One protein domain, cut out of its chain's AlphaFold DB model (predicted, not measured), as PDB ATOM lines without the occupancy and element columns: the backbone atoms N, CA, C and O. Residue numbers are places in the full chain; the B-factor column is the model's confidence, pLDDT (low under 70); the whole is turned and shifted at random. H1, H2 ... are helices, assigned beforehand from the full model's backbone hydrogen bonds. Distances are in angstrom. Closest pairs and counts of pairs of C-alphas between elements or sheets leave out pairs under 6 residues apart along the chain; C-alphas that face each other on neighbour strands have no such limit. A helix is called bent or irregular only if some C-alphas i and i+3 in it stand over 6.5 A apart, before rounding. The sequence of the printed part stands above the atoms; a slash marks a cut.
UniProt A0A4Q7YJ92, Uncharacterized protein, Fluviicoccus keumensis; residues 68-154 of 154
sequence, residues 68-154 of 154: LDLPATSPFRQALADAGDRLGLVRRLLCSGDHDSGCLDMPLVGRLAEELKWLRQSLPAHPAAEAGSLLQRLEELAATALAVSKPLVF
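Overview. This is residues 68 to 154 of the 154 residues of an uncharacterized protein of Fluviicoccus keumensis (UniProt A0A4Q7YJ92). Two long helices, H4 and H3, make a helical hairpin, side by side and running opposite ways, and two shorter helices lie over one side of it. Of these H2 crosses H3 and packs on it with residues 86 to 90, while H1 sits nearer the end of the hairpin where H3 turns into H4; at the other end, residues 103 to 104 and 152 to 153 form a short antiparallel pairing. The printed part has 87 residues with four named helices, in the order H1, H2, H3, H4, and no named strand; the class is all helix. The whole is compact, with a radius of gyration of the C-alphas of 12.3 A, and its rounded outline spans 32 by 25 by 22 A.

Arrangement. Begin at H4, residues 129 to 148, and look from there to H3, residues 106 to 122: they touch, and their closest C-alphas, those of Ala 113 and Ala 142, are 5.8 A apart. This hairpin has a shallow tilt of 34 degrees, only just short of steep, and its helices run opposite ways. Move on to H2, residues 84 to 95, which touches H3 with residues 86 to 90 alone; the closest C-alphas, those of Leu 87 and Glu 115, are 5.6 A apart. The lines of H2 and H3 are only just about perpendicular, at 72 degrees. H2 is apart from H4. Next find H1, residues 75 to 82, close to H2 but not clearly touching it, with the closest C-alphas, those of Leu 80 and Arg 91, 6.6 A apart; they run opposite ways at a steep tilt of 43 degrees. H1 is also close to H4 but not clearly touching, the closest C-alphas being those of Phe 76 and Ala 131 at 6.3 A. H1 and H3 are only just apart, with a closest distance of 8.2 A. In H1, H3 and H4 every pair of O i and N i+4 is within hydrogen-bond range; in H2 5 of 8 are.

Along the chain. Find C-alpha 129 at (101.184, 84.897, 42.973); from there H4 runs 28.7 A to C-alpha 148 at (96.469, 70.841, 18.367). H3 starts at C-alpha 106, at (106.544, 68.821, 19.572), and is 24.5 A long. H2 measures 12.9 A and is irregular: C-alphas 86 and 89 are 8.5 A apart. H1 measures 10.5 A.

Size, cuts and confidence. Look at Thr 73 and Val 148 for the two C-alphas farthest apart, 34.1 A. The printed part has no cut. The link from H1 to H2 is tight, and those from H2 to H3 and from H3 to H4 are short. The mean pLDDT of the printed part is 84.6, and residues 71 to 75 and 96 to 101 are under 70.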
ATOM      1  N   LEU A  68     104.825  85.959  29.052       89.19
ATOM      2  CA  LEU A  68     105.551  85.288  30.120       89.19
ATOM      3  C   LEU A  68     106.442  86.312  30.820       89.19
ATOM      4  O   LEU A  68     107.545  86.626  30.369       89.19
ATOM      5  N   ASP A  69     105.942  86.873  31.917       86.12
ATOM      6  CA  ASP A  69     106.685  87.846  32.711       86.12
ATOM      7  C   ASP A  69     107.684  87.110  33.613       86.12
ATOM      8  O   ASP A  69     107.296  86.366  34.516       86.12
ATOM      9  N   LEU A  70     108.983  87.295  33.358       77.50
ATOM     10  CA  LEU A  70     110.025  86.630  34.135       77.50
ATOM     11  C   LEU A  70     110.155  87.295  35.513       77.50
ATOM     12  O   LEU A  70     110.481  88.487  35.575       77.50
ATOM     13  N   PRO A  71     109.968  86.561  36.625       67.69
ATOM     14  CA  PRO A  71     110.103  87.141  37.950       67.69
ATOM     15  C   PRO A  71     111.568  87.517  38.197       67.69
ATOM     16  O   PRO A  71     112.468  86.683  38.065       67.69
ATOM     17  N   ALA A  72     111.805  88.781  38.551       59.00
ATOM     18  CA  ALA A  72     113.144  89.362  38.631       59.00
ATOM     19  C   ALA A  72     114.011  88.761  39.759       59.00
ATOM     20  O   ALA A  72     115.227  88.682  39.603       59.00
ATOM     21  N   THR A  73     113.410  88.300  40.864       60.66
ATOM     22  CA  THR A  73     114.135  87.871  42.085       60.66
ATOM     23  C   THR A  73     113.387  86.824  42.936       60.66
ATOM     24  O   THR A  73     113.598  86.715  44.140       60.66
ATOM     25  N   SER A  74     112.489  86.033  42.342       63.09
ATOM     26  CA  SER A  74     111.577  85.170  43.114       63.09
ATOM     27  C   SER A  74     112.249  83.910  43.708       63.09
ATOM     28  O   SER A  74     113.097  83.316  43.036       63.09
ATOM     29  N   PRO A  75     111.793  83.410  44.883       69.94
ATOM     30  CA  PRO A  75     112.032  82.040  45.373       69.94
ATOM     31  C   PRO A  75     111.819  80.954  44.310       69.94
ATOM     32  O   PRO A  75     112.402  79.880  44.374       69.94
ATOM     33  N   PHE A  76     111.018  81.258  43.292       74.69
ATOM     34  CA  PHE A  76     110.843  80.439  42.105       74.69
ATOM     35  C   PHE A  76     112.150  80.189  41.335       74.69
ATOM     36  O   PHE A  76     112.407  79.057  40.945       74.69
ATOM     37  N   ARG A  77     113.021  81.195  41.163       76.44
ATOM     38  CA  ARG A  77     114.336  80.999  40.522       76.44
ATOM     39  C   ARG A  77     115.240  80.091  41.352       76.44
ATOM     40  O   ARG A  77     115.967  79.292  40.771       76.44
ATOM     41  N   GLN A  78     115.164  80.182  42.681       76.88
ATOM     42  CA  GLN A  78     115.894  79.277  43.570       76.88
ATOM     43  C   GLN A  78     115.357  77.846  43.452       76.88
ATOM     44  O   GLN A  78     116.137  76.934  43.227       76.88
ATOM     45  N   ALA A  79     114.035  77.659  43.469       76.00
ATOM     46  CA  ALA A  79     113.419  76.347  43.267       76.00
ATOM     47  C   ALA A  79     113.789  75.729  41.903       76.00
ATOM     48  O   ALA A  79     114.045  74.530  41.808       76.00
ATOM     49  N   LEU A  80     113.871  76.551  40.850       81.00
ATOM     50  CA  LEU A  80     114.373  76.123  39.544       81.00
ATOM     51  C   LEU A  80     115.856  75.730  39.591       81.00
ATOM     52  O   LEU A  80     116.241  74.762  38.938       81.00
ATOM     53  N   ALA A  81     116.691  76.460  40.335       80.75
ATOM     54  CA  ALA A  81     118.107  76.136  40.497       80.75
ATOM     55  C   ALA A  81     118.307  74.823  41.276       80.75
ATOM     56  O   ALA A  81     119.084  73.972  40.841       80.75
ATOM     57  N   ASP A  82     117.556  74.630  42.362       81.31
ATOM     58  CA  ASP A  82     117.622  73.449  43.231       81.31
ATOM     59  C   ASP A  82     117.156  72.172  42.515       81.31
ATOM     60  O   ASP A  82     117.629  71.075  42.809       81.31
ATOM     61  N   ALA A  83     116.262  72.301  41.529       81.50
ATOM     62  CA  ALA A  83     115.782  71.181  40.722       81.50
ATOM     63  C   ALA A  83     116.832  70.616  39.739       81.50
ATOM     64  O   ALA A  83     116.596  69.570  39.125       81.50
ATOM     65  N   GLY A  84     117.984  71.279  39.578       78.56
ATOM     66  CA  GLY A  84     119.081  70.805  38.733       78.56
ATOM     67  C   GLY A  84     118.680  70.644  37.263       78.56
ATOM     68  O   GLY A  84     117.989  71.499  36.700       78.56
ATOM     69  N   ASP A  85     119.119  69.550  36.638       82.31
ATOM     70  CA  ASP A  85     118.883  69.260  35.212       82.31
ATOM     71  C   ASP A  85     117.466  68.755  34.917       82.31
ATOM     72  O   ASP A  85     117.059  68.654  33.759       82.31
ATOM     73  N   ARG A  86     116.681  68.460  35.961       82.50
ATOM     74  CA  ARG A  86     115.315  67.943  35.819       82.50
ATOM     75  C   ARG A  86     114.355  68.964  35.208       82.50
ATOM     76  O   ARG A  86     113.338  68.562  34.663       82.50
ATOM     77  N   LEU A  87     114.681  70.254  35.307       86.56
ATOM     78  CA  LEU A  87     113.918  71.372  34.746       86.56
ATOM     79  C   LEU A  87     114.695  72.088  33.638       86.56
ATOM     80  O   LEU A  87     114.668  73.316  33.544       86.56
ATOM     81  N   GLY A  88     115.460  71.338  32.842       86.50
ATOM     82  CA  GLY A  88     116.344  71.898  31.824       86.50
ATOM     83  C   GLY A  88     115.628  72.816  30.827       86.50
ATOM     84  O   GLY A  88     116.158  73.880  30.506       86.50
ATOM     85  N   LEU A  89     114.417  72.464  30.374       88.50
ATOM     86  CA  LEU A  89     113.658  73.288  29.424       88.50
ATOM     87  C   LEU A  89     113.000  74.488  30.093       88.50
ATOM     88  O   LEU A  89     113.124  75.601  29.582       88.50
ATOM     89  N   VAL A  90     112.363  74.301  31.251       88.06
ATOM     90  CA  VAL A  90     111.772  75.415  32.011       88.06
ATOM     91  C   VAL A  90     112.851  76.437  32.379       88.06
ATOM     92  O   VAL A  90     112.654  77.641  32.222       88.06
ATOM     93  N   ARG A  91     114.035  75.979  32.802       86.31
ATOM     94  CA  ARG A  91     115.183  76.855  33.075       86.31
ATOM     95  C   ARG A  91     115.675  77.554  31.816       86.31
ATOM     96  O   ARG A  91     115.918  78.754  31.874       86.31
ATOM     97  N   ARG A  92     115.803  76.849  30.688       84.81
ATOM     98  CA  ARG A  92     116.228  77.463  29.423       84.81
ATOM     99  C   ARG A  92     115.281  78.589  29.006       84.81
ATOM    100  O   ARG A  92     115.743  79.688  28.721       84.81
ATOM    101  N   LEU A  93     113.972  78.343  29.051       83.94
ATOM    102  CA  LEU A  93     112.952  79.329  28.688       83.94
ATOM    103  C   LEU A  93     112.934  80.546  29.615       83.94
ATOM    104  O   LEU A  93     112.720  81.663  29.156       83.94
ATOM    105  N   LEU A  94     113.133  80.337  30.918       80.75
ATOM    106  CA  LEU A  94     112.911  81.384  31.920       80.75
ATOM    107  C   LEU A  94     114.183  82.096  32.390       80.75
ATOM    108  O   LEU A  94     114.101  83.200  32.934       80.75
ATOM    109  N   CYS A  95     115.350  81.474  32.224       73.56
ATOM    110  CA  CYS A  95     116.612  81.977  32.763       73.56
ATOM    111  C   CYS A  95     117.631  82.336  31.684       73.56
ATOM    112  O   CYS A  95     118.393  83.274  31.900       73.56
ATOM    113  N   SER A  96     117.671  81.615  30.560       64.50
ATOM    114  CA  SER A  96     118.740  81.816  29.576       64.50
ATOM    115  C   SER A  96     118.505  83.034  28.684       64.50
ATOM    116  O   SER A  96     119.465  83.551  28.130       64.50
ATOM    117  N   GLY A  97     117.256  83.505  28.540       60.81
ATOM    118  CA  GLY A  97     116.906  84.559  27.570       60.81
ATOM    119  C   GLY A  97     117.260  84.191  26.123       60.81
ATOM    120  O   GLY A  97     117.233  85.044  25.242       60.81
ATOM    121  N   ASP A  98     117.619  82.926  25.908       59.03
ATOM    122  CA  ASP A  98     118.225  82.397  24.702       59.03
ATOM    123  C   ASP A  98     117.139  81.630  23.949       59.03
ATOM    124  O   ASP A  98     116.967  80.412  24.082       59.03
ATOM    125  N   HIS A  99     116.316  82.406  23.243       62.47
ATOM    126  CA  HIS A  99     115.212  81.936  22.400       62.47
ATOM    127  C   HIS A  99     115.699  81.609  20.985       62.47
ATOM    128  O   HIS A  99     114.975  81.812  20.017       62.47
ATOM    129  N   ASP A 100     116.928  81.102  20.873       54.00
ATOM    130  CA  ASP A 100     117.704  80.950  19.633       54.00
ATOM    131  C   ASP A 100     117.003  80.129  18.526       54.00
ATOM    132  O   ASP A 100     117.411  80.162  17.370       54.00
ATOM    133  N   SER A 101     115.929  79.394  18.848       60.88
ATOM    134  CA  SER A 101     115.143  78.620  17.877       60.88
ATOM    135  C   SER A 101     113.807  79.246  17.463       60.88
ATOM    136  O   SER A 101     113.147  78.670  16.601       60.88
ATOM    137  N   GLY A 102     113.360  80.360  18.063       83.50
ATOM    138  CA  GLY A 102     112.054  81.005  17.796       83.50
ATOM    139  C   GLY A 102     110.816  80.146  18.115       83.50
ATOM    140  O   GLY A 102     109.720  80.660  18.306       83.50
ATOM    141  N   CYS A 103     110.974  78.828  18.229       89.62
ATOM    142  CA  CYS A 103     109.936  77.871  18.558       89.62
ATOM    143  C   CYS A 103     110.496  76.649  19.311       89.62
ATOM    144  O   CYS A 103     111.694  76.343  19.264       89.62
ATOM    145  N   LEU A 104     109.612  75.951  20.021       92.19
ATOM    146  CA  LEU A 104     109.818  74.618  20.575       92.19
ATOM    147  C   LEU A 104     109.003  73.613  19.768       92.19
ATOM    148  O   LEU A 104     107.778  73.724  19.682       92.19
ATOM    149  N   ASP A 105     109.692  72.612  19.230       93.06
ATOM    150  CA  ASP A 105     109.076  71.498  18.518       93.06
ATOM    151  C   ASP A 105     108.231  70.598  19.441       93.06
ATOM    152  O   ASP A 105     108.260  70.689  20.671       93.06
ATOM    153  N   MET A 106     107.466  69.690  18.836       94.69
ATOM    154  CA  MET A 106     106.544  68.821  19.572       94.69
ATOM    155  C   MET A 106     107.217  67.926  20.630       94.69
ATOM    156  O   MET A 106     106.691  67.847  21.746       94.69
ATOM    157  N   PRO A 107     108.361  67.262  20.357       94.44
ATOM    158  CA  PRO A 107     109.087  66.523  21.388       94.44
ATOM    159  C   PRO A 107     109.471  67.385  22.596       94.44
ATOM    160  O   PRO A 107     109.329  66.944  23.742       94.44
ATOM    161  N   LEU A 108     109.936  68.615  22.366       93.44
ATOM    162  CA  LEU A 108     110.310  69.530  23.439       93.44
ATOM    163  C   LEU A 108     109.092  70.091  24.178       93.44
ATOM    164  O   LEU A 108     109.152  70.214  25.399       93.44
ATOM    165  N   VAL A 109     107.971  70.354  23.497       95.00
ATOM    166  CA  VAL A 109     106.699  70.732  24.143       95.00
ATOM    167  C   VAL A 109     106.211  69.620  25.078       95.00
ATOM    168  O   VAL A 109     105.810  69.895  26.209       95.00
ATOM    169  N   GLY A 110     106.294  68.355  24.654       95.38
ATOM    170  CA  GLY A 110     105.942  67.212  25.504       95.38
ATOM    171  C   GLY A 110     106.820  67.120  26.754       95.38
ATOM    172  O   GLY A 110     106.316  66.948  27.864       95.38
ATOM    173  N   ARG A 111     108.135  67.316  26.600       95.00
ATOM    174  CA  ARG A 111     109.059  67.386  27.740       95.00
ATOM    175  C   ARG A 111     108.758  68.570  28.659       95.00
ATOM    176  O   ARG A 111     108.770  68.397  29.874       95.00
ATOM    177  N   LEU A 112     108.458  69.743  28.099       94.06
ATOM    178  CA  LEU A 112     108.080  70.934  28.858       94.06
ATOM    179  C   LEU A 112     106.846  70.663  29.730       94.06
ATOM    180  O   LEU A 112     106.850  71.019  30.905       94.06
ATOM    181  N   ALA A 113     105.821  69.996  29.196       95.19
ATOM    182  CA  ALA A 113     104.620  69.653  29.957       95.19
ATOM    183  C   ALA A 113     104.925  68.757  31.174       95.19
ATOM    184  O   ALA A 113     104.405  68.997  32.265       95.19
ATOM    185  N   GLU A 114     105.807  67.764  31.024       94.12
ATOM    186  CA  GLU A 114     106.231  66.906  32.139       94.12
ATOM    187  C   GLU A 114     107.073  67.663  33.178       94.12
ATOM    188  O   GLU A 114     106.882  67.481  34.385       94.12
ATOM    189  N   GLU A 115     107.964  68.557  32.736       93.62
ATOM    190  CA  GLU A 115     108.737  69.425  33.632       93.62
ATOM    191  C   GLU A 115     107.822  70.354  34.449       93.62
ATOM    192  O   GLU A 115     107.982  70.463  35.668       93.62
ATOM    193  N   LEU A 116     106.823  70.974  33.809       92.25
ATOM    194  CA  LEU A 116     105.841  71.841  34.473       92.25
ATOM    195  C   LEU A 116     105.008  71.069  35.498       92.25
ATOM    196  O   LEU A 116     104.862  71.514  36.637       92.25
ATOM    197  N   LYS A 117     104.533  69.876  35.132       91.56
ATOM    198  CA  LYS A 117     103.784  68.993  36.032       91.56
ATOM    199  C   LYS A 117     104.595  68.622  37.271       91.56
ATOM    200  O   LYS A 117     104.067  68.657  38.382       91.56
ATOM    201  N   TRP A 118     105.874  68.286  37.101       89.94
ATOM    202  CA  TRP A 118     106.757  68.005  38.230       89.94
ATOM    203  C   TRP A 118     106.969  69.247  39.101       89.94
ATOM    204  O   TRP A 118     106.827  69.182  40.321       89.94
ATOM    205  N   LEU A 119     107.252  70.396  38.486       87.12
ATOM    206  CA  LEU A 119     107.460  71.656  39.198       87.12
ATOM    207  C   LEU A 119     106.223  72.059  40.011       87.12
ATOM    208  O   LEU A 119     106.349  72.489  41.157       87.12
ATOM    209  N   ARG A 120     105.021  71.845  39.468       86.12
ATOM    210  CA  ARG A 120     103.748  72.090  40.154       86.12
ATOM    211  C   ARG A 120     103.576  71.242  41.414       86.12
ATOM    212  O   ARG A 120     103.015  71.733  42.388       86.12
ATOM    213  N   GLN A 121     104.055  70.000  41.396       86.25
ATOM    214  CA  GLN A 121     104.013  69.082  42.541       86.25
ATOM    215  C   GLN A 121     105.073  69.409  43.599       86.25
ATOM    216  O   GLN A 121     104.851  69.165  44.782       86.25
ATOM    217  N   SER A 122     106.215  69.949  43.174       83.31
ATOM    218  CA  SER A 122     107.334  70.296  44.058       83.31
ATOM    219  C   SER A 122     107.166  71.652  44.747       83.31
ATOM    220  O   SER A 122     107.812  71.913  45.760       83.31
ATOM    221  N   LEU A 123     106.326  72.535  44.205       79.94
ATOM    222  CA  LEU A 123     106.061  73.841  44.799       79.94
ATOM    223  C   LEU A 123     105.049  73.755  45.950       79.94
ATOM    224  O   LEU A 123     104.163  72.897  45.947       79.94
ATOM    225  N   PRO A 124     105.134  74.673  46.930       77.12
ATOM    226  CA  PRO A 124     104.125  74.779  47.976       77.12
ATOM    227  C   PRO A 124     102.739  75.030  47.368       77.12
ATOM    228  O   PRO A 124     102.620  75.678  46.330       77.12
ATOM    229  N   ALA A 125     101.683  74.574  48.054       74.25
ATOM    230  CA  ALA A 125     100.294  74.680  47.584       74.25
ATOM    231  C   ALA A 125      99.882  76.115  47.192       74.25
ATOM    232  O   ALA A 125      99.057  76.312  46.297       74.25
ATOM    233  N   HIS A 126     100.499  77.114  47.829       71.62
ATOM    234  CA  HIS A 126     100.342  78.528  47.519       71.62
ATOM    235  C   HIS A 126     101.706  79.138  47.171       71.62
ATOM    236  O   HIS A 126     102.368  79.699  48.049       71.62
ATOM    237  N   PRO A 127     102.166  79.015  45.912       74.12
ATOM    238  CA  PRO A 127     103.354  79.729  45.478       74.12
ATOM    239  C   PRO A 127     103.081  81.238  45.492       74.12
ATOM    240  O   PRO A 127     101.930  81.680  45.511       74.12
ATOM    241  N   ALA A 128     104.144  82.044  45.437       79.44
ATOM    242  CA  ALA A 128     103.997  83.476  45.190       79.44
ATOM    243  C   ALA A 128     103.112  83.701  43.949       79.44
ATOM    244  O   ALA A 128     103.257  82.985  42.955       79.44
ATOM    245  N   ALA A 129     102.206  84.683  44.004       82.06
ATOM    246  CA  ALA A 129     101.184  84.897  42.973       82.06
ATOM    247  C   ALA A 129     101.776  84.981  41.552       82.06
ATOM    248  O   ALA A 129     101.228  84.411  40.611       82.06
ATOM    249  N   GLU A 130     102.939  85.618  41.417       81.44
ATOM    250  CA  GLU A 130     103.681  85.726  40.157       81.44
ATOM    251  C   GLU A 130     104.122  84.360  39.612       81.44
ATOM    252  O   GLU A 130     103.934  84.073  38.433       81.44
ATOM    253  N   ALA A 131     104.660  83.491  40.473       82.88
ATOM    254  CA  ALA A 131     105.103  82.154  40.090       82.88
ATOM    255  C   ALA A 131     103.919  81.251  39.723       82.88
ATOM    256  O   ALA A 131     103.986  80.519  38.740       82.88
ATOM    257  N   GLY A 132     102.818  81.339  40.477       86.50
ATOM    258  CA  GLY A 132     101.585  80.618  40.158       86.50
ATOM    259  C   GLY A 132     101.007  81.030  38.803       86.50
ATOM    260  O   GLY A 132     100.695  80.170  37.986       86.50
ATOM    261  N   SER A 133     100.932  82.338  38.543       89.06
ATOM    262  CA  SER A 133     100.461  82.892  37.268       89.06
ATOM    263  C   SER A 133     101.351  82.475  36.093       89.06
ATOM    264  O   SER A 133     100.847  82.040  35.060       89.06
ATOM    265  N   LEU A 134     102.678  82.548  36.249       89.25
ATOM    266  CA  LEU A 134     103.622  82.144  35.206       89.25
ATOM    267  C   LEU A 134     103.490  80.657  34.860       89.25
ATOM    268  O   LEU A 134     103.426  80.308  33.682       89.25
ATOM    269  N   LEU A 135     103.418  79.792  35.875       89.81
ATOM    270  CA  LEU A 135     103.240  78.356  35.666       89.81
ATOM    271  C   LEU A 135     101.931  78.044  34.971       89.81
ATOM    272  O   LEU A 135     101.939  77.304  33.997       89.81
ATOM    273  N   GLN A 136     100.837  78.656  35.417       92.25
ATOM    274  CA  GLN A 136      99.541  78.464  34.787       92.25
ATOM    275  C   GLN A 136      99.584  78.843  33.299       92.25
ATOM    276  O   GLN A 136      99.099  78.091  32.460       92.25
ATOM    277  N   ARG A 137     100.200  79.979  32.945       94.69
ATOM    278  CA  ARG A 137     100.331  80.402  31.539       94.69
ATOM    279  C   ARG A 137     101.156  79.410  30.715       94.69
ATOM    280  O   ARG A 137     100.776  79.108  29.589       94.69
ATOM    281  N   LEU A 138     102.261  78.900  31.262       93.81
ATOM    282  CA  LEU A 138     103.091  77.888  30.599       93.81
ATOM    283  C   LEU A 138     102.357  76.550  30.432       93.81
ATOM    284  O   LEU A 138     102.449  75.937  29.371       93.81
ATOM    285  N   GLU A 139     101.616  76.116  31.451       95.06
ATOM    286  CA  GLU A 139     100.790  74.905  31.412       95.06
ATOM    287  C   GLU A 139      99.690  75.030  30.349       95.06
ATOM    288  O   GLU A 139      99.519  74.119  29.542       95.06
ATOM    289  N   GLU A 140      98.994  76.172  30.293       96.88
ATOM    290  CA  GLU A 140      97.983  76.465  29.268       96.88
ATOM    291  C   GLU A 140      98.576  76.408  27.852       96.88
ATOM    292  O   GLU A 140      97.992  75.779  26.966       96.88
ATOM    293  N   LEU A 141      99.741  77.029  27.637       96.81
ATOM    294  CA  LEU A 141     100.437  77.017  26.348       96.81
ATOM    295  C   LEU A 141     100.839  75.597  25.933       96.81
ATOM    296  O   LEU A 141     100.503  75.169  24.829       96.81
ATOM    297  N   ALA A 142     101.514  74.854  26.816       96.62
ATOM    298  CA  ALA A 142     101.978  73.500  26.522       96.62
ATOM    299  C   ALA A 142     100.806  72.535  26.281       96.62
ATOM    300  O   ALA A 142     100.828  71.762  25.325       96.62
ATOM    301  N   ALA A 143      99.750  72.611  27.097       97.69
ATOM    302  CA  ALA A 143      98.553  71.794  26.912       97.69
ATOM    303  C   ALA A 143      97.849  72.108  25.585       97.69
ATOM    304  O   ALA A 143      97.432  71.190  24.878       97.69
ATOM    305  N   THR A 144      97.753  73.390  25.220       97.75
ATOM    306  CA  THR A 144      97.144  73.812  23.952       97.75
ATOM    307  C   THR A 144      97.960  73.318  22.761       97.75
ATOM    308  O   THR A 144      97.401  72.692  21.864       97.75
ATOM    309  N   ALA A 145      99.280  73.519  22.785       97.44
ATOM    310  CA  ALA A 145     100.216  73.026  21.777       97.44
ATOM    311  C   ALA A 145     100.089  71.508  21.559       97.44
ATOM    312  O   ALA A 145      99.939  71.051  20.426       97.44
ATOM    313  N   LEU A 146     100.033  70.726  22.642       97.50
ATOM    314  CA  LEU A 146      99.810  69.277  22.573       97.50
ATOM    315  C   LEU A 146      98.438  68.918  21.988       97.50
ATOM    316  O   LEU A 146      98.347  68.007  21.168       97.50
ATOM    317  N   ALA A 147      97.380  69.640  22.364       97.44
ATOM    318  CA  ALA A 147      96.019  69.359  21.909       97.44
ATOM    319  C   ALA A 147      95.826  69.578  20.399       97.44
ATOM    320  O   ALA A 147      95.077  68.831  19.765       97.44
ATOM    321  N   VAL A 148      96.503  70.574  19.818       96.75
ATOM    322  CA  VAL A 148      96.469  70.841  18.367       96.75
ATOM    323  C   VAL A 148      97.671  70.277  17.608       96.75
ATOM    324  O   VAL A 148      97.751  70.433  16.395       96.75
ATOM    325  N   SER A 149      98.587  69.583  18.293       96.44
ATOM    326  CA  SER A 149      99.834  69.060  17.712       96.44
ATOM    327  C   SER A 149     100.658  70.134  16.983       96.44
ATOM    328  O   SER A 149     101.140  69.913  15.872       96.44
ATOM    329  N   LYS A 150     100.799  71.307  17.613       96.19
ATOM    330  CA  LYS A 150     101.521  72.471  17.083       96.19
ATOM    331  C   LYS A 150     102.681  72.875  17.988       96.19
ATOM    332  O   LYS A 150     102.561  72.737  19.204       96.19
ATOM    333  N   PRO A 151     103.778  73.399  17.422       95.69
ATOM    334  CA  PRO A 151     104.887  73.918  18.213       95.69
ATOM    335  C   PRO A 151     104.466  75.145  19.034       95.69
ATOM    336  O   PRO A 151     103.434  75.776  18.786       95.69
ATOM    337  N   LEU A 152     105.302  75.485  20.012       94.56
ATOM    338  CA  LEU A 152     105.167  76.693  20.822       94.56
ATOM    339  C   LEU A 152     106.157  77.750  20.324       94.56
ATOM    340  O   LEU A 152     107.353  77.484  20.315       94.56
ATOM    341  N   VAL A 153     105.678  78.924  19.927       94.00
ATOM    342  CA  VAL A 153     106.471  80.002  19.302       94.00
ATOM    343  C   VAL A 153     106.726  81.127  20.308       94.00
ATOM    344  O   VAL A 153     105.860  81.358  21.155       94.00
ATOM    345  N   PHE A 154     107.885  81.794  20.233       90.44
ATOM    346  CA  PHE A 154     108.339  82.861  21.143       90.44
ATOM    347  C   PHE A 154     108.770  84.135  20.405       90.44
ATOM    348  O   PHE A 154     109.264  84.006  19.265       90.44
TER     349      PHE A 154